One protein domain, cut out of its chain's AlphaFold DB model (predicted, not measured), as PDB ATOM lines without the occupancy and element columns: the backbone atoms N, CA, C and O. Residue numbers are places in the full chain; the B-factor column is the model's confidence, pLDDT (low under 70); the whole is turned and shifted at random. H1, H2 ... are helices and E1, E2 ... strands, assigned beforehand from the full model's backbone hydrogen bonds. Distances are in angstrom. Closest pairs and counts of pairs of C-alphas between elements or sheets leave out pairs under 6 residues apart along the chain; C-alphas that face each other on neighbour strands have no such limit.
ATOM      1  N   VAL A 341      71.858 138.785  90.499       86.65
ATOM      2  CA  VAL A 341      72.885 137.755  90.689       86.65
ATOM      3  C   VAL A 341      72.449 136.849  91.831       86.65
ATOM      4  O   VAL A 341      72.212 137.328  92.941       86.65
ATOM      5  N   VAL A 342      72.363 135.553  91.551       88.10
ATOM      6  CA  VAL A 342      71.983 134.526  92.521       88.10
ATOM      7  C   VAL A 342      73.244 133.937  93.127       88.10
ATOM      8  O   VAL A 342      74.173 133.552  92.409       88.10
ATOM      9  N   ASP A 343      73.274 133.888  94.451       81.44
ATOM     10  CA  ASP A 343      74.351 133.253  95.191       81.44
ATOM     11  C   ASP A 343      74.134 131.737  95.244       81.44
ATOM     12  O   ASP A 343      73.000 131.248  95.286       81.44
ATOM     13  N   THR A 344      75.225 130.983  95.222       68.26
ATOM     14  CA  THR A 344      75.171 129.542  95.480       68.26
ATOM     15  C   THR A 344      75.044 129.319  96.978       68.26
ATOM     16  O   THR A 344      75.725 129.977  97.764       68.26
ATOM     17  N   PHE A 345      74.172 128.396  97.379       63.66
ATOM     18  CA  PHE A 345      74.132 127.939  98.762       63.66
ATOM     19  C   PHE A 345      75.521 127.445  99.182       63.66
ATOM     20  O   PHE A 345      76.178 126.749  98.416       63.66
ATOM     21  N   ASN A 346      75.968 127.808 100.388       58.46
ATOM     22  CA  ASN A 346      77.110 127.127 100.987       58.46
ATOM     23  C   ASN A 346      76.690 125.678 101.246       58.46
ATOM     24  O   ASN A 346      75.757 125.456 102.023       58.46
ATOM     25  N   ASP A 347      77.415 124.729 100.655       54.60
ATOM     26  CA  ASP A 347      77.214 123.283 100.832       54.60
ATOM     27  C   ASP A 347      77.252 122.850 102.311       54.60
ATOM     28  O   ASP A 347      76.781 121.781 102.668       54.60
ATOM     29  N   GLU A 348      77.754 123.703 103.212       56.08
ATOM     30  CA  GLU A 348      77.752 123.476 104.661       56.08
ATOM     31  C   GLU A 348      76.338 123.388 105.281       56.08
ATOM     32  O   GLU A 348      76.180 122.860 106.388       56.08
ATOM     33  N   ILE A 349      75.293 123.910 104.623       60.88
ATOM     34  CA  ILE A 349      73.930 123.915 105.176       60.88
ATOM     35  C   ILE A 349      73.173 122.642 104.767       60.88
ATOM     36  O   ILE A 349      72.319 122.645 103.884       60.88
ATOM     37  N   ASN A 350      73.413 121.564 105.514       64.30
ATOM     38  CA  ASN A 350      72.766 120.252 105.342       64.30
ATOM     39  C   ASN A 350      71.300 120.181 105.823       64.30
ATOM     40  O   ASN A 350      70.772 119.091 106.029       64.30
ATOM     41  N   ASN A 351      70.635 121.305 106.109       74.39
ATOM     42  CA  ASN A 351      69.229 121.284 106.519       74.39
ATOM     43  C   ASN A 351      68.537 122.612 106.201       74.39
ATOM     44  O   ASN A 351      68.971 123.672 106.665       74.39
ATOM     45  N   PHE A 352      67.399 122.548 105.501       81.31
ATOM     46  CA  PHE A 352      66.552 123.716 105.253       81.31
ATOM     47  C   PHE A 352      66.139 124.431 106.547       81.31
ATOM     48  O   PHE A 352      66.080 125.656 106.575       81.31
ATOM     49  N   GLN A 353      65.924 123.711 107.651       79.14
ATOM     50  CA  GLN A 353      65.582 124.335 108.931       79.14
ATOM     51  C   GLN A 353      66.691 125.274 109.433       79.14
ATOM     52  O   GLN A 353      66.400 126.330 109.994       79.14
ATOM     53  N   SER A 354      67.960 124.916 109.220       78.60
ATOM     54  CA  SER A 354      69.103 125.763 109.576       78.60
ATOM     55  C   SER A 354      69.147 127.016 108.707       78.60
ATOM     56  O   SER A 354      69.310 128.116 109.233       78.60
ATOM     57  N   PHE A 355      68.918 126.869 107.400       81.65
ATOM     58  CA  PHE A 355      68.770 128.000 106.480       81.65
ATOM     59  C   PHE A 355      67.619 128.923 106.889       81.65
ATOM     60  O   PHE A 355      67.785 130.136 107.001       81.65
ATOM     61  N   PHE A 356      66.458 128.349 107.180       82.41
ATOM     62  CA  PHE A 356      65.292 129.122 107.558       82.41
ATOM     63  C   PHE A 356      65.494 129.853 108.891       82.41
ATOM     64  O   PHE A 356      65.070 130.997 109.042       82.41
ATOM     65  N   ASN A 357      66.220 129.250 109.836       80.19
ATOM     66  CA  ASN A 357      66.639 129.914 111.070       80.19
ATOM     67  C   ASN A 357      67.657 131.045 110.822       80.19
ATOM     68  O   ASN A 357      67.653 132.026 111.562       80.19
ATOM     69  N   LEU A 358      68.514 130.938 109.799       78.01
ATOM     70  CA  LEU A 358      69.430 132.020 109.412       78.01
ATOM     71  C   LEU A 358      68.680 133.228 108.845       78.01
ATOM     72  O   LEU A 358      69.092 134.359 109.107       78.01
ATOM     73  N   ILE A 359      67.584 132.989 108.119       78.24
ATOM     74  CA  ILE A 359      66.669 134.041 107.656       78.24
ATOM     75  C   ILE A 359      65.881 134.621 108.837       78.24
ATOM     76  O   ILE A 359      65.801 135.839 108.989       78.24
ATOM     77  N   VAL A 523      57.661 116.025  87.749       59.88
ATOM     78  CA  VAL A 523      57.682 117.385  87.227       59.88
ATOM     79  C   VAL A 523      59.129 117.688  86.859       59.88
ATOM     80  O   VAL A 523      59.968 117.873  87.737       59.88
ATOM     81  N   GLU A 524      59.423 117.729  85.562       72.61
ATOM     82  CA  GLU A 524      60.731 118.139  85.053       72.61
ATOM     83  C   GLU A 524      61.092 119.540  85.588       72.61
ATOM     84  O   GLU A 524      60.352 120.511  85.391       72.61
ATOM     85  N   TYR A 525      62.217 119.642  86.302       77.09
ATOM     86  CA  TYR A 525      62.742 120.916  86.792       77.09
ATOM     87  C   TYR A 525      63.455 121.649  85.655       77.09
ATOM     88  O   TYR A 525      64.445 121.161  85.113       77.09
ATOM     89  N   VAL A 526      62.959 122.829  85.296       80.47
ATOM     90  CA  VAL A 526      63.492 123.657  84.214       80.47
ATOM     91  C   VAL A 526      64.075 124.917  84.828       80.47
ATOM     92  O   VAL A 526      63.359 125.858  85.176       80.47
ATOM     93  N   ASN A 527      65.402 124.927  84.944       82.16
ATOM     94  CA  ASN A 527      66.140 126.039  85.519       82.16
ATOM     95  C   ASN A 527      66.398 127.140  84.476       82.16
ATOM     96  O   ASN A 527      67.003 126.905  83.424       82.16
ATOM     97  N   GLY A 528      65.987 128.368  84.786       84.08
ATOM     98  CA  GLY A 528      66.259 129.544  83.973       84.08
ATOM     99  C   GLY A 528      67.532 130.287  84.364       84.08
ATOM    100  O   GLY A 528      67.563 131.505  84.228       84.08
ATOM    101  N   MET A 529      68.573 129.603  84.837       86.80
ATOM    102  CA  MET A 529      69.855 130.210  85.209       86.80
ATOM    103  C   MET A 529      70.895 130.151  84.082       86.80
ATOM    104  O   MET A 529      70.927 129.212  83.284       86.80
ATOM    105  N   SER A 530      71.759 131.164  84.036       81.77
ATOM    106  CA  SER A 530      72.953 131.244  83.187       81.77
ATOM    107  C   SER A 530      74.186 131.534  84.039       81.77
ATOM    108  O   SER A 530      74.114 132.242  85.043       81.77
ATOM    109  N   GLU A 531      75.338 131.014  83.628       80.01
ATOM    110  CA  GLU A 531      76.595 131.145  84.366       80.01
ATOM    111  C   GLU A 531      77.564 132.060  83.616       80.01
ATOM    112  O   GLU A 531      77.761 131.921  82.410       80.01
ATOM    113  N   ILE A 532      78.175 133.003  84.332       71.15
ATOM    114  CA  ILE A 532      79.148 133.958  83.799       71.15
ATOM    115  C   ILE A 532      80.474 133.766  84.532       71.15
ATOM    116  O   ILE A 532      80.512 133.716  85.761       71.15
ATOM    117  N   TYR A 533      81.570 133.704  83.779       69.03
ATOM    118  CA  TYR A 533      82.924 133.621  84.322       69.03
ATOM    119  C   TYR A 533      83.599 134.997  84.305       69.03
ATOM    120  O   TYR A 533      83.797 135.595  83.249       69.03
ATOM    121  N   GLU A 534      83.987 135.484  85.481       61.27
ATOM    122  CA  GLU A 534      84.839 136.661  85.646       61.27
ATOM    123  C   GLU A 534      86.299 136.223  85.804       61.27
ATOM    124  O   GLU A 534      86.622 135.409  86.668       61.27
ATOM    125  N   PHE A 535      87.194 136.775  84.982       57.60
ATOM    126  CA  PHE A 535      88.634 136.536  85.075       57.60
ATOM    127  C   PHE A 535      89.279 137.599  85.970       57.60
ATOM    128  O   PHE A 535      89.345 138.770  85.592       57.60
ATOM    129  N   LEU A 536      89.770 137.200  87.146       55.38
ATOM    130  CA  LEU A 536      90.546 138.066  88.035       55.38
ATOM    131  C   LEU A 536      92.043 137.856  87.793       55.38
ATOM    132  O   LEU A 536      92.545 136.735  87.886       55.38
ATOM    133  N   GLN A 537      92.752 138.940  87.485       49.12
ATOM    134  CA  GLN A 537      94.205 138.951  87.341       49.12
ATOM    135  C   GLN A 537      94.834 139.156  88.726       49.12
ATOM    136  O   GLN A 537      94.696 140.231  89.302       49.12
ATOM    137  N   ASN A 538      95.519 138.142  89.261       48.50
ATOM    138  CA  ASN A 538      96.389 138.318  90.429       48.50
ATOM    139  C   ASN A 538      97.829 138.607  89.980       48.50
ATOM    140  O   ASN A 538      98.256 138.140  88.926       48.50
ATOM    141  N   GLU A 539      98.595 139.324  90.814       53.48
ATOM    142  CA  GLU A 539     100.004 139.710  90.567       53.48
ATOM    143  C   GLU A 539     100.931 138.529  90.228       53.48
ATOM    144  O   GLU A 539     101.999 138.714  89.657       53.48
ATOM    145  N   LYS A 540     100.516 137.296  90.536       53.37
ATOM    146  CA  LYS A 540     101.224 136.064  90.181       53.37
ATOM    147  C   LYS A 540     100.476 135.255  89.120       53.37
ATOM    148  O   LYS A 540     100.185 134.102  89.390       53.37
ATOM    149  N   ASN A 541     100.103 135.850  87.982       53.00
ATOM    150  CA  ASN A 541      99.597 135.224  86.734       53.00
ATOM    151  C   ASN A 541      98.538 134.091  86.813       53.00
ATOM    152  O   ASN A 541      98.141 133.556  85.779       53.00
ATOM    153  N   ASN A 542      98.006 133.762  87.986       51.34
ATOM    154  CA  ASN A 542      96.936 132.800  88.162       51.34
ATOM    155  C   ASN A 542      95.625 133.546  87.940       51.34
ATOM    156  O   ASN A 542      95.182 134.321  88.791       51.34
ATOM    157  N   PHE A 543      95.031 133.343  86.766       54.85
ATOM    158  CA  PHE A 543      93.675 133.786  86.480       54.85
ATOM    159  C   PHE A 543      92.703 133.016  87.375       54.85
ATOM    160  O   PHE A 543      92.419 131.844  87.129       54.85
ATOM    161  N   PHE A 544      92.170 133.669  88.405       54.33
ATOM    162  CA  PHE A 544      91.078 133.092  89.181       54.33
ATOM    163  C   PHE A 544      89.770 133.338  88.425       54.33
ATOM    164  O   PHE A 544      89.374 134.486  88.214       54.33
ATOM    165  N   LYS A 545      89.111 132.257  87.990       56.31
ATOM    166  CA  LYS A 545      87.770 132.307  87.396       56.31
ATOM    167  C   LYS A 545      86.741 132.371  88.522       56.31
ATOM    168  O   LYS A 545      86.496 131.365  89.184       56.31
ATOM    169  N   LYS A 546      86.126 133.532  88.745       61.13
ATOM    170  CA  LYS A 546      84.971 133.646  89.643       61.13
ATOM    171  C   LYS A 546      83.696 133.414  88.841       61.13
ATOM    172  O   LYS A 546      83.439 134.109  87.864       61.13
ATOM    173  N   LYS A 547      82.905 132.428  89.247       68.37
ATOM    174  CA  LYS A 547      81.648 132.063  88.593       68.37
ATOM    175  C   LYS A 547      80.492 132.825  89.245       68.37
ATOM    176  O   LYS A 547      80.332 132.762  90.460       68.37
ATOM    177  N   LYS A 548      79.714 133.568  88.460       80.01
ATOM    178  CA  LYS A 548      78.470 134.228  88.891       80.01
ATOM    179  C   LYS A 548      77.291 133.578  88.190       80.01
ATOM    180  O   LYS A 548      77.383 133.270  87.005       80.01
ATOM    181  N   ARG A 549      76.179 133.402  88.900       86.45
ATOM    182  CA  ARG A 549      74.945 132.878  88.316       86.45
ATOM    183  C   ARG A 549      73.923 134.011  88.190       86.45
ATOM    184  O   ARG A 549      73.721 134.770  89.135       86.45
ATOM    185  N   ILE A 550      73.315 134.144  87.019       89.29
ATOM    186  CA  ILE A 550      72.306 135.165  86.705       89.29
ATOM    187  C   ILE A 550      71.021 134.502  86.217       89.29
ATOM    188  O   ILE A 550      71.058 133.452  85.575       89.29
ATOM    189  N   ILE A 551      69.890 135.145  86.483       91.12
ATOM    190  CA  ILE A 551      68.586 134.662  86.029       91.12
ATOM    191  C   ILE A 551      68.373 135.096  84.572       91.12
ATOM    192  O   ILE A 551      68.489 136.284  84.261       91.12
ATOM    193  N   LYS A 552      68.045 134.152  83.684       89.96
ATOM    194  CA  LYS A 552      67.663 134.402  82.283       89.96
ATOM    195  C   LYS A 552      66.411 135.268  82.201       89.96
ATOM    196  O   LYS A 552      65.521 135.192  83.054       89.96
ATOM    197  N   ALA A 553      66.348 136.065  81.140       90.42
ATOM    198  CA  ALA A 553      65.179 136.860  80.803       90.42
ATOM    199  C   ALA A 553      63.914 135.996  80.712       90.42
ATOM    200  O   ALA A 553      63.947 134.863  80.228       90.42
ATOM    201  N   ARG A 554      62.806 136.552  81.203       92.24
ATOM    202  CA  ARG A 554      61.505 135.892  81.242       92.24
ATOM    203  C   ARG A 554      60.366 136.896  81.366       92.24
ATOM    204  O   ARG A 554      60.557 137.976  81.931       92.24
ATOM    205  N   ASP A 555      59.199 136.476  80.905       91.19
ATOM    206  CA  ASP A 555      57.930 137.189  80.961       91.19
ATOM    207  C   ASP A 555      56.899 136.423  81.790       91.19
ATOM    208  O   ASP A 555      57.025 135.222  82.010       91.19
ATOM    209  N   TYR A 556      55.838 137.098  82.231       90.90
ATOM    210  CA  TYR A 556      54.704 136.470  82.922       90.90
ATOM    211  C   TYR A 556      55.100 135.652  84.168       90.90
ATOM    212  O   TYR A 556      54.483 134.627  84.471       90.90
ATOM    213  N   PHE A 557      56.147 136.080  84.870       93.76
ATOM    214  CA  PHE A 557      56.511 135.564  86.188       93.76
ATOM    215  C   PHE A 557      55.647 136.229  87.267       93.76
ATOM    216  O   PHE A 557      55.065 137.289  87.029       93.76
ATOM    217  N   SER A 558      55.571 135.626  88.454       93.67
ATOM    218  CA  SER A 558      54.933 136.259  89.614       93.67
ATOM    219  C   SER A 558      55.972 136.739  90.622       93.67
ATOM    220  O   SER A 558      57.041 136.137  90.768       93.67
ATOM    221  N   ILE A 559      55.649 137.830  91.320       93.76
ATOM    222  CA  ILE A 559      56.439 138.353  92.436       93.76
ATOM    223  C   ILE A 559      55.536 138.493  93.652       93.76
ATOM    224  O   ILE A 559      54.400 138.950  93.536       93.76
ATOM    225  N   CYS A 560      56.050 138.136  94.823       93.45
ATOM    226  CA  CYS A 560      55.343 138.322  96.081       93.45
ATOM    227  C   CYS A 560      56.299 138.855  97.152       93.45
ATOM    228  O   CYS A 560      57.323 138.235  97.442       93.45
ATOM    229  N   SER A 561      55.981 140.011  97.734       91.81
ATOM    230  CA  SER A 561      56.662 140.516  98.929       91.81
ATOM    231  C   SER A 561      56.063 139.873 100.176       91.81
ATOM    232  O   SER A 561      54.845 139.800 100.305       91.81
ATOM    233  N   VAL A 562      56.909 139.463 101.112       89.91
ATOM    234  CA  VAL A 562      56.512 138.895 102.401       89.91
ATOM    235  C   VAL A 562      57.156 139.718 103.504       89.91
ATOM    236  O   VAL A 562      58.368 139.939 103.490       89.91
ATOM    237  N   HIS A 563      56.349 140.161 104.462       86.79
ATOM    238  CA  HIS A 563      56.814 140.869 105.646       86.79
ATOM    239  C   HIS A 563      56.243 140.201 106.896       86.79
ATOM    240  O   HIS A 563      55.035 140.186 107.100       86.79
ATOM    241  N   GLU A 564      57.130 139.675 107.726       82.91
ATOM    242  CA  GLU A 564      56.843 139.095 109.034       82.91
ATOM    243  C   GLU A 564      57.770 139.755 110.062       82.91
ATOM    244  O   GLU A 564      58.835 140.260 109.706       82.91
ATOM    245  N   ASP A 565      57.432 139.698 111.351       78.75
ATOM    246  CA  ASP A 565      58.215 140.355 112.419       78.75
ATOM    247  C   ASP A 565      59.699 139.943 112.441       78.75
ATOM    248  O   ASP A 565      60.565 140.673 112.922       78.75
ATOM    249  N   CYS A 566      59.996 138.739 111.948       78.51
ATOM    250  CA  CYS A 566      61.333 138.148 111.961       78.51
ATOM    251  C   CYS A 566      62.068 138.224 110.615       78.51
ATOM    252  O   CYS A 566      63.253 137.891 110.580       78.51
ATOM    253  N   TYR A 567      61.387 138.556 109.512       82.74
ATOM    254  CA  TYR A 567      62.003 138.586 108.183       82.74
ATOM    255  C   TYR A 567      61.195 139.386 107.159       82.74
ATOM    256  O   TYR A 567      59.967 139.405 107.161       82.74
ATOM    257  N   SER A 568      61.905 139.971 106.197       86.77
ATOM    258  CA  SER A 568      61.323 140.590 105.006       86.77
ATOM    259  C   SER A 568      61.947 139.952 103.773       86.77
ATOM    260  O   SER A 568      63.172 139.858 103.694       86.77
ATOM    261  N   LEU A 569      61.123 139.494 102.836       91.35
ATOM    262  CA  LEU A 569      61.538 138.656 101.713       91.35
ATOM    263  C   LEU A 569      60.795 139.051 100.433       91.35
ATOM    264  O   LEU A 569      59.645 139.485 100.487       91.35
ATOM    265  N   ILE A 570      61.428 138.864  99.274       94.17
ATOM    266  CA  ILE A 570      60.743 138.902  97.973       94.17
ATOM    267  C   ILE A 570      60.906 137.543  97.305       94.17
ATOM    268  O   ILE A 570      62.026 137.054  97.168       94.17
ATOM    269  N   TYR A 571      59.795 136.963  96.867       95.69
ATOM    270  CA  TYR A 571      59.770 135.742  96.076       95.69
ATOM    271  C   TYR A 571      59.533 136.054  94.605       95.69
ATOM    272  O   TYR A 571      58.715 136.915  94.284       95.69
ATOM    273  N   LEU A 572      60.214 135.317  93.731       95.69
ATOM    274  CA  LEU A 572      60.029 135.347  92.282       95.69
ATOM    275  C   LEU A 572      59.864 133.919  91.775       95.69
ATOM    276  O   LEU A 572      60.715 133.079  92.061       95.69
ATOM    277  N   PHE A 573      58.798 133.644  91.023       96.10
ATOM    278  CA  PHE A 573      58.498 132.287  90.563       96.10
ATOM    279  C   PHE A 573      58.144 132.214  89.075       96.10
ATOM    280  O   PHE A 573      57.342 133.007  88.565       96.10
ATOM    281  N   GLY A 574      58.706 131.199  88.413       94.43
ATOM    282  CA  GLY A 574      58.337 130.769  87.068       94.43
ATOM    283  C   GLY A 574      58.563 131.826  85.986       94.43
ATOM    284  O   GLY A 574      59.490 132.636  86.063       94.43
ATOM    285  N   GLY A 575      57.713 131.793  84.960       93.67
ATOM    286  CA  GLY A 575      57.739 132.691  83.806       93.67
ATOM    287  C   GLY A 575      58.096 131.998  82.488       93.67
ATOM    288  O   GLY A 575      58.652 130.900  82.459       93.67
ATOM    289  N   LYS A 576      57.756 132.664  81.385       93.26
ATOM    290  CA  LYS A 576      58.047 132.291  80.001       93.26
ATOM    291  C   LYS A 576      59.410 132.854  79.595       93.26
ATOM    292  O   LYS A 576      59.583 134.066  79.597       93.26
ATOM    293  N   GLY A 577      60.356 132.003  79.236       92.49
ATOM    294  CA  GLY A 577      61.642 132.370  78.653       92.49
ATOM    295  C   GLY A 577      61.608 132.473  77.128       92.49
ATOM    296  O   GLY A 577      60.593 132.805  76.515       92.49
ATOM    297  N   ASN A 578      62.754 132.176  76.520       90.62
ATOM    298  CA  ASN A 578      62.933 132.227  75.071       90.62
ATOM    299  C   ASN A 578      62.124 131.142  74.349       90.62
ATOM    300  O   ASN A 578      61.904 130.049  74.873       90.62
ATOM    301  N   THR A 579      61.758 131.439  73.106       91.91
ATOM    302  CA  THR A 579      61.155 130.486  72.175       91.91
ATOM    303  C   THR A 579      62.247 129.686  71.465       91.91
ATOM    304  O   THR A 579      63.190 130.260  70.919       91.91
ATOM    305  N   ILE A 580      62.119 128.364  71.456       90.78
ATOM    306  CA  ILE A 580      63.019 127.426  70.782       90.78
ATOM    307  C   ILE A 580      62.255 126.788  69.622       90.78
ATOM    308  O   ILE A 580      61.077 126.469  69.759       90.78
ATOM    309  N   LYS A 581      62.909 126.603  68.473       89.91
ATOM    310  CA  LYS A 581      62.327 125.855  67.356       89.91
ATOM    311  C   LYS A 581      62.620 124.364  67.543       89.91
ATOM    312  O   LYS A 581      63.777 123.964  67.451       89.91
ATOM    313  N   ASN A 582      61.578 123.573  67.773       86.33
ATOM    314  CA  ASN A 582      61.628 122.116  67.821       86.33
ATOM    315  C   ASN A 582      60.867 121.569  66.609       86.33
ATOM    316  O   ASN A 582      59.645 121.680  66.537       86.33
ATOM    317  N   ASN A 583      61.593 120.975  65.661       84.56
ATOM    318  CA  ASN A 583      61.054 120.529  64.372       84.56
ATOM    319  C   ASN A 583      60.335 121.687  63.647       84.56
ATOM    320  O   ASN A 583      60.964 122.705  63.343       84.56
ATOM    321  N   ASP A 584      59.026 121.553  63.421       86.07
ATOM    322  CA  ASP A 584      58.172 122.548  62.764       86.07
ATOM    323  C   ASP A 584      57.362 123.409  63.749       86.07
ATOM    324  O   ASP A 584      56.529 124.216  63.332       86.07
ATOM    325  N   GLU A 585      57.608 123.279  65.057       91.03
ATOM    326  CA  GLU A 585      56.940 124.068  66.092       91.03
ATOM    327  C   GLU A 585      57.912 124.985  66.839       91.03
ATOM    328  O   GLU A 585      59.049 124.639  67.163       91.03
ATOM    329  N   TYR A 586      57.435 126.181  67.155       93.72
ATOM    330  CA  TYR A 586      58.080 127.111  68.066       93.72
ATOM    331  C   TYR A 586      57.518 126.889  69.465       93.72
ATOM    332  O   TYR A 586      56.323 127.066  69.685       93.72
ATOM    333  N   VAL A 587      58.367 126.495  70.410       93.77
ATOM    334  CA  VAL A 587      57.997 126.153  71.787       93.77
ATOM    335  C   VAL A 587      58.612 127.167  72.737       93.77
ATOM    336  O   VAL A 587      59.821 127.395  72.715       93.77
ATOM    337  N   ASP A 588      57.801 127.769  73.599       93.79
ATOM    338  CA  ASP A 588      58.322 128.642  74.645       93.79
ATOM    339  C   ASP A 588      58.828 127.827  75.835       93.79
ATOM    340  O   ASP A 588      58.137 126.946  76.352       93.79
ATOM    341  N   VAL A 589      60.019 128.166  76.332       93.17
ATOM    342  CA  VAL A 589      60.516 127.597  77.587       93.17
ATOM    343  C   VAL A 589      59.711 128.174  78.746       93.17
ATOM    344  O   VAL A 589      59.668 129.387  78.921       93.17
ATOM    345  N   ILE A 590      59.106 127.324  79.573       94.54
ATOM    346  CA  ILE A 590      58.399 127.750  80.786       94.54
ATOM    347  C   ILE A 590      59.156 127.232  82.004       94.54
ATOM    348  O   ILE A 590      59.383 126.028  82.143       94.54
ATOM    349  N   TYR A 591      59.546 128.152  82.881       94.96
ATOM    350  CA  TYR A 591      60.334 127.856  84.071       94.96
ATOM    351  C   TYR A 591      59.454 127.473  85.276       94.96
ATOM    352  O   TYR A 591      58.277 127.847  85.361       94.96
ATOM    353  N   ASN A 592      60.037 126.735  86.222       94.13
ATOM    354  CA  ASN A 592      59.468 126.404  87.541       94.13
ATOM    355  C   ASN A 592      60.479 126.590  88.684       94.13
ATOM    356  O   ASN A 592      60.349 125.988  89.752       94.13
ATOM    357  N   ASP A 593      61.490 127.417  88.463       93.39
ATOM    358  CA  ASP A 593      62.436 127.860  89.477       93.39
ATOM    359  C   ASP A 593      61.787 128.908  90.403       93.39
ATOM    360  O   ASP A 593      60.983 129.752  89.986       93.39
ATOM    361  N   LEU A 594      62.113 128.820  91.694       94.77
ATOM    362  CA  LEU A 594      61.644 129.728  92.740       94.77
ATOM    363  C   LEU A 594      62.854 130.426  93.350       94.77
ATOM    364  O   LEU A 594      63.772 129.771  93.836       94.77
ATOM    365  N   TYR A 595      62.838 131.752  93.370       94.82
ATOM    366  CA  TYR A 595      63.909 132.553  93.945       94.82
ATOM    367  C   TYR A 595      63.423 133.352  95.140       94.82
ATOM    368  O   TYR A 595      62.268 133.776  95.204       94.82
ATOM    369  N   LEU A 596      64.353 133.593  96.053       93.47
ATOM    370  CA  LEU A 596      64.181 134.377  97.258       93.47
ATOM    371  C   LEU A 596      65.228 135.485  97.308       93.47
ATOM    372  O   LEU A 596      66.420 135.211  97.199       93.47
ATOM    373  N   TYR A 597      64.799 136.720  97.535       92.34
ATOM    374  CA  TYR A 597      65.686 137.822  97.878       92.34
ATOM    375  C   TYR A 597      65.697 138.041  99.390       92.34
ATOM    376  O   TYR A 597      64.684 138.418  99.986       92.34
ATOM    377  N   ASP A 598      66.861 137.809  99.995       83.84
ATOM    378  CA  ASP A 598      67.133 138.067 101.403       83.84
ATOM    379  C   ASP A 598      67.737 139.467 101.570       83.84
ATOM    380  O   ASP A 598      68.851 139.753 101.118       83.84
ATOM    381  N   PHE A 599      67.003 140.334 102.262       81.48
ATOM    382  CA  PHE A 599      67.388 141.718 102.521       81.48
ATOM    383  C   PHE A 599      68.551 141.857 103.498       81.48
ATOM    384  O   PHE A 599      69.346 142.788 103.359       81.48
ATOM    385  N   TYR A 600      68.666 140.958 104.477       75.08
ATOM    386  CA  TYR A 600      69.715 141.046 105.490       75.08
ATOM    387  C   TYR A 600      71.077 140.711 104.903       75.08
ATOM    388  O   TYR A 600      72.076 141.339 105.255       75.08
ATOM    389  N   ASN A 601      71.110 139.728 104.006       75.68
ATOM    390  CA  ASN A 601      72.330 139.341 103.315       75.68
ATOM    391  C   ASN A 601      72.503 140.066 101.971       75.68
ATOM    392  O   ASN A 601      73.592 140.010 101.402       75.68
ATOM    393  N   ASN A 602      71.467 140.768 101.490       80.64
ATOM    394  CA  ASN A 602      71.410 141.433 100.187       80.64
ATOM    395  C   ASN A 602      71.755 140.473  99.033       80.64
ATOM    396  O   ASN A 602      72.606 140.767  98.189       80.64
ATOM    397  N   LYS A 603      71.128 139.291  99.036       84.06
ATOM    398  CA  LYS A 603      71.433 138.184  98.117       84.06
ATOM    399  C   LYS A 603      70.162 137.547  97.579       84.06
ATOM    400  O   LYS A 603      69.186 137.384  98.306       84.06
ATOM    401  N   TRP A 604      70.213 137.153  96.311       91.87
ATOM    402  CA  TRP A 604      69.224 136.265  95.717       91.87
ATOM    403  C   TRP A 604      69.655 134.817  95.886       91.87
ATOM    404  O   TRP A 604      70.833 134.500  95.734       91.87
ATOM    405  N   ILE A 605      68.700 133.952  96.193       89.08
ATOM    406  CA  ILE A 605      68.914 132.546  96.506       89.08
ATOM    407  C   ILE A 605      67.885 131.732  95.723       89.08
ATOM    408  O   ILE A 605      66.701 132.061  95.723       89.08
ATOM    409  N   GLU A 606      68.334 130.686  95.036       90.69
ATOM    410  CA  GLU A 606      67.459 129.716  94.369       90.69
ATOM    411  C   GLU A 606      66.969 128.678  95.385       90.69
ATOM    412  O   GLU A 606      67.766 128.125  96.143       90.69
ATOM    413  N   LEU A 607      65.666 128.411  95.395       89.05
ATOM    414  CA  LEU A 607      65.034 127.374  96.201       89.05
ATOM    415  C   LEU A 607      64.678 126.188  95.302       89.05
ATOM    416  O   LEU A 607      64.148 126.362  94.207       89.05
ATOM    417  N   TYR A 608      64.942 124.984  95.793       82.70
ATOM    418  CA  TYR A 608      64.690 123.718  95.108       82.70
ATOM    419  C   TYR A 608      64.166 122.687  96.124       82.70
ATOM    420  O   TYR A 608      64.262 122.925  97.339       82.70
ATOM    421  N   PRO A 609      63.564 121.565  95.680       72.05
ATOM    422  CA  PRO A 609      63.058 120.558  96.604       72.05
ATOM    423  C   PRO A 609      64.218 119.955  97.393       72.05
ATOM    424  O   PRO A 609      65.173 119.445  96.814       72.05
ATOM    425  N   ASN A 869      51.136 108.174 106.449       45.14
ATOM    426  CA  ASN A 869      52.062 107.411 107.294       45.14
ATOM    427  C   ASN A 869      52.755 108.325 108.326       45.14
ATOM    428  O   ASN A 869      53.422 107.845 109.236       45.14
ATOM    429  N   ASP A 870      52.569 109.646 108.224       42.10
ATOM    430  CA  ASP A 870      53.184 110.620 109.120       42.10
ATOM    431  C   ASP A 870      52.260 110.962 110.300       42.10
ATOM    432  O   ASP A 870      51.175 111.531 110.125       42.10
ATOM    433  N   PHE A 871      52.737 110.666 111.513       43.47
ATOM    434  CA  PHE A 871      52.177 111.105 112.794       43.47
ATOM    435  C   PHE A 871      51.883 112.621 112.826       43.47
ATOM    436  O   PHE A 871      52.439 113.410 112.055       43.47
ATOM    437  N   LEU A 872      51.010 113.052 113.751       47.66
ATOM    438  CA  LEU A 872      50.767 114.471 114.063       47.66
ATOM    439  C   LEU A 872      52.092 115.251 114.091       47.66
ATOM    440  O   LEU A 872      53.064 114.804 114.698       47.66
ATOM    441  N   CYS A 873      52.142 116.428 113.451       57.00
ATOM    442  CA  CYS A 873      53.378 117.212 113.436       57.00
ATOM    443  C   CYS A 873      53.808 117.552 114.871       57.00
ATOM    444  O   CYS A 873      52.957 117.710 115.747       57.00
ATOM    445  N   PHE A 874      55.112 117.715 115.102       54.69
ATOM    446  CA  PHE A 874      55.692 117.952 116.430       54.69
ATOM    447  C   PHE A 874      54.964 119.040 117.241       54.69
ATOM    448  O   PHE A 874      54.839 118.917 118.455       54.69
ATOM    449  N   ASN A 875      54.444 120.092 116.598       56.57
ATOM    450  CA  ASN A 875      53.659 121.111 117.296       56.57
ATOM    451  C   ASN A 875      52.287 120.590 117.735       56.57
ATOM    452  O   ASN A 875      51.942 120.755 118.898       56.57
ATOM    453  N   CYS A 876      51.543 119.922 116.848       52.70
ATOM    454  CA  CYS A 876      50.272 119.281 117.196       52.70
ATOM    455  C   CYS A 876      50.458 118.220 118.294       52.70
ATOM    456  O   CYS A 876      49.649 118.166 119.211       52.70
ATOM    457  N   LEU A 877      51.531 117.421 118.222       55.56
ATOM    458  CA  LEU A 877      51.851 116.401 119.225       55.56
ATOM    459  C   LEU A 877      52.171 117.025 120.597       55.56
ATOM    460  O   LEU A 877      51.818 116.472 121.630       55.56
ATOM    461  N   ASN A 878      52.807 118.203 120.607       56.82
ATOM    462  CA  ASN A 878      53.173 118.936 121.822       56.82
ATOM    463  C   ASN A 878      52.139 119.991 122.254       56.82
ATOM    464  O   ASN A 878      52.494 120.902 123.006       56.82
ATOM    465  N   ASN A 879      50.901 119.947 121.745       56.24
ATOM    466  CA  ASN A 879      49.859 120.956 122.002       56.24
ATOM    467  C   ASN A 879      50.299 122.418 121.743       56.24
ATOM    468  O   ASN A 879      49.748 123.365 122.303       56.24
ATOM    469  N   LYS A 880      51.293 122.630 120.874       51.32
ATOM    470  CA  LYS A 880      51.710 123.952 120.386       51.32
ATOM    471  C   LYS A 880      50.893 124.307 119.145       51.32
ATOM    472  O   LYS A 880      50.452 123.416 118.420       51.32
ATOM    473  N   LYS A 881      50.726 125.611 118.861       48.87
ATOM    474  CA  LYS A 881      50.075 126.066 117.618       48.87
ATOM    475  C   LYS A 881      50.727 125.363 116.430       48.87
ATOM    476  O   LYS A 881      51.932 125.476 116.189       48.87
ATOM    477  N   CYS A 882      49.921 124.556 115.761       50.61
ATOM    478  CA  CYS A 882      50.379 123.717 114.683       50.61
ATOM    479  C   CYS A 882      50.637 124.595 113.458       50.61
ATOM    480  O   CYS A 882      49.990 125.626 113.291       50.61
ATOM    481  N   THR A 883      51.616 124.238 112.626       58.78
ATOM    482  CA  THR A 883      51.829 124.978 111.377       58.78
ATOM    483  C   THR A 883      50.548 124.906 110.552       58.78
ATOM    484  O   THR A 883      49.882 123.872 110.537       58.78
ATOM    485  N   TYR A 884      50.195 126.007 109.891       61.92
ATOM    486  CA  TYR A 884      48.932 126.224 109.176       61.92
ATOM    487  C   TYR A 884      48.458 125.040 108.300       61.92
ATOM    488  O   TYR A 884      47.263 124.787 108.192       61.92
ATOM    489  N   ILE A 885      49.376 124.231 107.758       72.58
ATOM    490  CA  ILE A 885      49.064 122.986 107.030       72.58
ATOM    491  C   ILE A 885      48.247 121.995 107.874       72.58
ATOM    492  O   ILE A 885      47.365 121.313 107.364       72.58
ATOM    493  N   CYS A 886      48.532 121.869 109.167       70.78
ATOM    494  CA  CYS A 886      47.787 120.958 110.026       70.78
ATOM    495  C   CYS A 886      46.388 121.480 110.340       70.78
ATOM    496  O   CYS A 886      45.484 120.666 110.472       70.78
ATOM    497  N   ASP A 887      46.206 122.798 110.414       72.06
ATOM    498  CA  ASP A 887      44.876 123.393 110.556       72.06
ATOM    499  C   ASP A 887      44.068 123.221 109.260       72.06
ATOM    500  O   ASP A 887      42.897 122.860 109.322       72.06
ATOM    501  N   ILE A 888      44.711 123.337 108.089       77.84
ATOM    502  CA  ILE A 888      44.113 122.963 106.796       77.84
ATOM    503  C   ILE A 888      43.599 121.517 106.835       77.84
ATOM    504  O   ILE A 888      42.456 121.251 106.470       77.84
ATOM    505  N   ILE A 889      44.433 120.582 107.300       74.03
ATOM    506  CA  ILE A 889      44.077 119.158 107.363       74.03
ATOM    507  C   ILE A 889      42.957 118.903 108.379       74.03
ATOM    508  O   ILE A 889      42.046 118.140 108.084       74.03
ATOM    509  N   LYS A 890      42.995 119.558 109.547       73.87
ATOM    510  CA  LYS A 890      41.929 119.469 110.561       73.87
ATOM    511  C   LYS A 890      40.581 119.977 110.046       73.87
ATOM    512  O   LYS A 890      39.554 119.523 110.528       73.87
ATOM    513  N   ASN A 891      40.588 120.892 109.081       77.80
ATOM    514  CA  ASN A 891      39.383 121.422 108.446       77.80
ATOM    515  C   ASN A 891      38.902 120.564 107.251       77.80
ATOM    516  O   ASN A 891      38.153 121.061 106.406       77.80
ATOM    517  N   ASP A 892      39.350 119.307 107.132       77.79
ATOM    518  CA  ASP A 892      38.991 118.362 106.058       77.79
ATOM    519  C   ASP A 892      39.249 118.898 104.635       77.79
ATOM    520  O   ASP A 892      38.548 118.599 103.647       77.79
ATOM    521  N   ILE A 893      40.271 119.745 104.503       83.52
ATOM    522  CA  ILE A 893      40.715 120.253 103.213       83.52
ATOM    523  C   ILE A 893      41.609 119.192 102.568       83.52
ATOM    524  O   ILE A 893      42.653 118.814 103.096       83.52
ATOM    525  N   LYS A 894      41.199 118.730 101.383       83.59
ATOM    526  CA  LYS A 894      41.930 117.722 100.617       83.59
ATOM    527  C   LYS A 894      43.156 118.364  99.968       83.59
ATOM    528  O   LYS A 894      43.019 119.168  99.045       83.59
ATOM    529  N   ILE A 895      44.338 117.985 100.441       87.54
ATOM    530  CA  ILE A 895      45.622 118.411  99.881       87.54
ATOM    531  C   ILE A 895      46.447 117.200  99.451       87.54
ATOM    532  O   ILE A 895      46.439 116.166 100.115       87.54
ATOM    533  N   LYS A 896      47.186 117.336  98.353       87.49
ATOM    534  CA  LYS A 896      48.136 116.339  97.854       87.49
ATOM    535  C   LYS A 896      49.548 116.894  97.994       87.49
ATOM    536  O   LYS A 896      49.827 117.995  97.528       87.49
ATOM    537  N   ARG A 897      50.459 116.149  98.625       86.75
ATOM    538  CA  ARG A 897      51.887 116.506  98.621       86.75
ATOM    539  C   ARG A 897      52.428 116.358  97.198       86.75
ATOM    540  O   ARG A 897      52.196 115.335  96.557       86.75
ATOM    541  N   VAL A 898      53.167 117.358  96.729       89.62
ATOM    542  CA  VAL A 898      53.864 117.317  95.435       89.62
ATOM    543  C   VAL A 898      55.354 117.546  95.651       89.62
ATOM    544  O   VAL A 898      55.749 118.225  96.598       89.62
ATOM    545  N   GLN A 899      56.186 116.955  94.792       87.41
ATOM    546  CA  GLN A 899      57.640 117.072  94.903       87.41
ATOM    547  C   GLN A 899      58.097 118.519  94.701       87.41
ATOM    548  O   GLN A 899      58.897 119.029  95.479       87.41
ATOM    549  N   TRP A 900      57.557 119.189  93.683       92.33
ATOM    550  CA  TRP A 900      57.853 120.583  93.385       92.33
ATOM    551  C   TRP A 900      56.675 121.277  92.697       92.33
ATOM    552  O   TRP A 900      55.682 120.640  92.340       92.33
ATOM    553  N   LEU A 901      56.785 122.594  92.527       92.77
ATOM    554  CA  LEU A 901      55.838 123.382  91.747       92.77
ATOM    555  C   LEU A 901      55.995 123.062  90.245       92.77
ATOM    556  O   LEU A 901      57.096 122.846  89.740       92.77
ATOM    557  N   GLY A 902      54.876 123.031  89.520       90.97
ATOM    558  CA  GLY A 902      54.856 122.833  88.062       90.97
ATOM    559  C   GLY A 902      55.411 124.020  87.266       90.97
ATOM    560  O   GLY A 902      55.473 125.133  87.788       90.97
ATOM    561  N   LYS A 903      55.761 123.791  85.988       94.54
ATOM    562  CA  LYS A 903      56.062 124.847  84.994       94.54
ATOM    563  C   LYS A 903      54.887 125.816  84.939       94.54
ATOM    564  O   LYS A 903      53.756 125.367  84.776       94.54
ATOM    565  N   LEU A 940      45.644 124.978  92.253       96.37
ATOM    566  CA  LEU A 940      46.087 125.830  93.352       96.37
ATOM    567  C   LEU A 940      47.214 125.124  94.114       96.37
ATOM    568  O   LEU A 940      46.976 124.101  94.755       96.37
ATOM    569  N   PHE A 941      48.433 125.659  94.040       95.56
ATOM    570  CA  PHE A 941      49.567 125.142  94.809       95.56
ATOM    571  C   PHE A 941      49.825 125.978  96.059       95.56
ATOM    572  O   PHE A 941      49.639 127.190  96.046       95.56
ATOM    573  N   ILE A 942      50.314 125.319  97.106       93.83
ATOM    574  CA  ILE A 942      50.868 125.914  98.319       93.83
ATOM    575  C   ILE A 942      52.366 125.626  98.335       93.83
ATOM    576  O   ILE A 942      52.771 124.465  98.270       93.83
ATOM    577  N   TYR A 943      53.173 126.663  98.511       93.53
ATOM    578  CA  TYR A 943      54.554 126.547  98.963       93.53
ATOM    579  C   TYR A 943      54.645 127.010 100.418       93.53
ATOM    580  O   TYR A 943      54.366 128.170 100.733       93.53
ATOM    581  N   ASN A 944      55.022 126.103 101.315       90.44
ATOM    582  CA  ASN A 944      55.209 126.428 102.721       90.44
ATOM    583  C   ASN A 944      56.636 126.914 102.973       90.44
ATOM    584  O   ASN A 944      57.590 126.140 102.871       90.44
ATOM    585  N   ILE A 945      56.751 128.183 103.366       89.17
ATOM    586  CA  ILE A 945      58.033 128.869 103.541       89.17
ATOM    587  C   ILE A 945      58.866 128.227 104.654       89.17
ATOM    588  O   ILE A 945      60.079 128.112 104.529       89.17
ATOM    589  N   GLU A 946      58.224 127.786 105.738       84.58
ATOM    590  CA  GLU A 946      58.945 127.294 106.915       84.58
ATOM    591  C   GLU A 946      59.554 125.910 106.729       84.58
ATOM    592  O   GLU A 946      60.546 125.579 107.372       84.58
ATOM    593  N   THR A 947      58.944 125.091 105.874       83.48
ATOM    594  CA  THR A 947      59.323 123.685 105.698       83.48
ATOM    595  C   THR A 947      59.876 123.372 104.312       83.48
ATOM    596  O   THR A 947      60.292 122.236 104.096       83.48
ATOM    597  N   ASN A 948      59.875 124.336 103.381       88.27
ATOM    598  CA  ASN A 948      60.234 124.145 101.970       88.27
ATOM    599  C   ASN A 948      59.429 123.032 101.282       88.27
ATOM    600  O   ASN A 948      59.955 122.278 100.464       88.27
ATOM    601  N   LYS A 949      58.158 122.869 101.664       88.32
ATOM    602  CA  LYS A 949      57.293 121.788 101.170       88.32
ATOM    603  C   LYS A 949      56.196 122.344 100.269       88.32
ATOM    604  O   LYS A 949      55.578 123.360 100.588       88.32
ATOM    605  N   CYS A 950      55.932 121.623  99.183       91.67
ATOM    606  CA  CYS A 950      54.927 121.968  98.185       91.67
ATOM    607  C   CYS A 950      53.700 121.052  98.291       91.67
ATOM    608  O   CYS A 950      53.814 119.842  98.519       91.67
ATOM    609  N   PHE A 951      52.518 121.629  98.093       92.33
ATOM    610  CA  PHE A 951      51.244 120.915  98.112       92.33
ATOM    611  C   PHE A 951      50.322 121.430  97.014       92.33
ATOM    612  O   PHE A 951      50.394 122.591  96.625       92.33
ATOM    613  N   GLU A 952      49.421 120.580  96.551       93.91
ATOM    614  CA  GLU A 952      48.294 120.939  95.702       93.91
ATOM    615  C   GLU A 952      47.003 120.867  96.509       93.91
ATOM    616  O   GLU A 952      46.751 119.877  97.196       93.91
ATOM    617  N   ILE A 953      46.178 121.906  96.419       91.82
ATOM    618  CA  ILE A 953      44.836 121.904  96.993       91.82
ATOM    619  C   ILE A 953      43.868 121.402  95.934       91.82
ATOM    620  O   ILE A 953      43.763 121.974  94.846       91.82
ATOM    621  N   ILE A 954      43.105 120.370  96.282       88.27
ATOM    622  CA  ILE A 954      42.027 119.882  95.431       88.27
ATOM    623  C   ILE A 954      40.851 120.848  95.590       88.27
ATOM    624  O   ILE A 954      40.198 120.882  96.637       88.27
TER     625      ILE A 954
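Overview. This is residues 341 to 359, 523 to 609, 869 to 903 and 940 to 954 of the 1085 residues of the protein "Kelch domain-containing protein, putative" of Plasmodium falciparum (isolate 3D7) (UniProt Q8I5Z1). A long, strongly twisted sheet of seven strands runs out into two hairpin arms, E2 with E3 and E5 with E6, pointing different ways. At the opposite end of the longest axis from the E2 and E3 arm lie the short helices H2 and H3, and between them and the large sheet comes a small three-stranded sheet, E8 E10 E9, which H3 only grazes. The printed part has 156 residues, with three named helices and ten named strands in the order E1 H1 E2 E3 E4 E5 E6 E7 H2 H3 E8 E9 E10; of the 96 residues in named elements 77 are in strands and 19 in helices, and the class is mostly strand. The large sheet, E2 E3 E1 E7 E6 E5 E4, is mixed, and the small one, E8 E10 E9, is antiparallel. The whole is loose, with a radius of gyration of the C-alphas of 19.5 A and spans of 62 by 50 by 29 A.

Arrangement. E4 (558 to 564), E5 (567 to 582), E6 (585 to 598) and E7 (603 to 607) form a meander, each strand the antiparallel neighbour of the one before. N 562 and O 569 of E4 and E5 are 2.8 A apart, N 587 and O 580 of E6 and E5 2.8 A, and N 605 and O 596 of E7 and E6 2.8 A. E1 (341 to 343) is parallel to E7, with N 343 and O 604 at 2.8 A, and antiparallel to E3 (543 to 551), with N 342 and O 549 at 2.9 A. E3 forms a hairpin with the edge strand E2 (529 to 537), where N 532 and O 548 are 2.8 A apart. H1 (352 to 359) only grazes this sheet; its closest C-alphas to E5 are Ile 359 and Tyr 567, 6.5 A. In the second sheet, E10 (949 to 953) is antiparallel to E8 (895 to 898), N 896 and O 952 at 2.8 A, and to E9 (940 to 944), N 942 and O 951 at 2.8 A. H3 (884 to 890) only grazes it, and is close but not clearly touching H2 (874 to 877), with C-alphas 876 and 886 at 7.8 A. In H1 and H3 every O i to N i+4 pair is within hydrogen-bond range; H2 is too short for one.

Along the chain. E1 begins at C-alpha 341 (72.885, 137.755, 90.689). E5 is 43.6 A long, E6 39.3 A, E2 26.0 A, E3 25.1 A and E4 19.7 A. E10 ends at C-alpha 953 (44.836, 121.904, 96.993).

Size, cuts and confidence. The C-alphas of Lys 540 and Asp 892, the two farthest apart, are 66.6 A apart. The cuts span 27.8 A from C-alpha 359 to 523, 20.2 A from 609 to 869 and 13.1 A from 903 to 940. Residues 346 to 351 stand free. Residues 344 to 350, 523, 533 to 547 and 869 to 884 have pLDDT under 70.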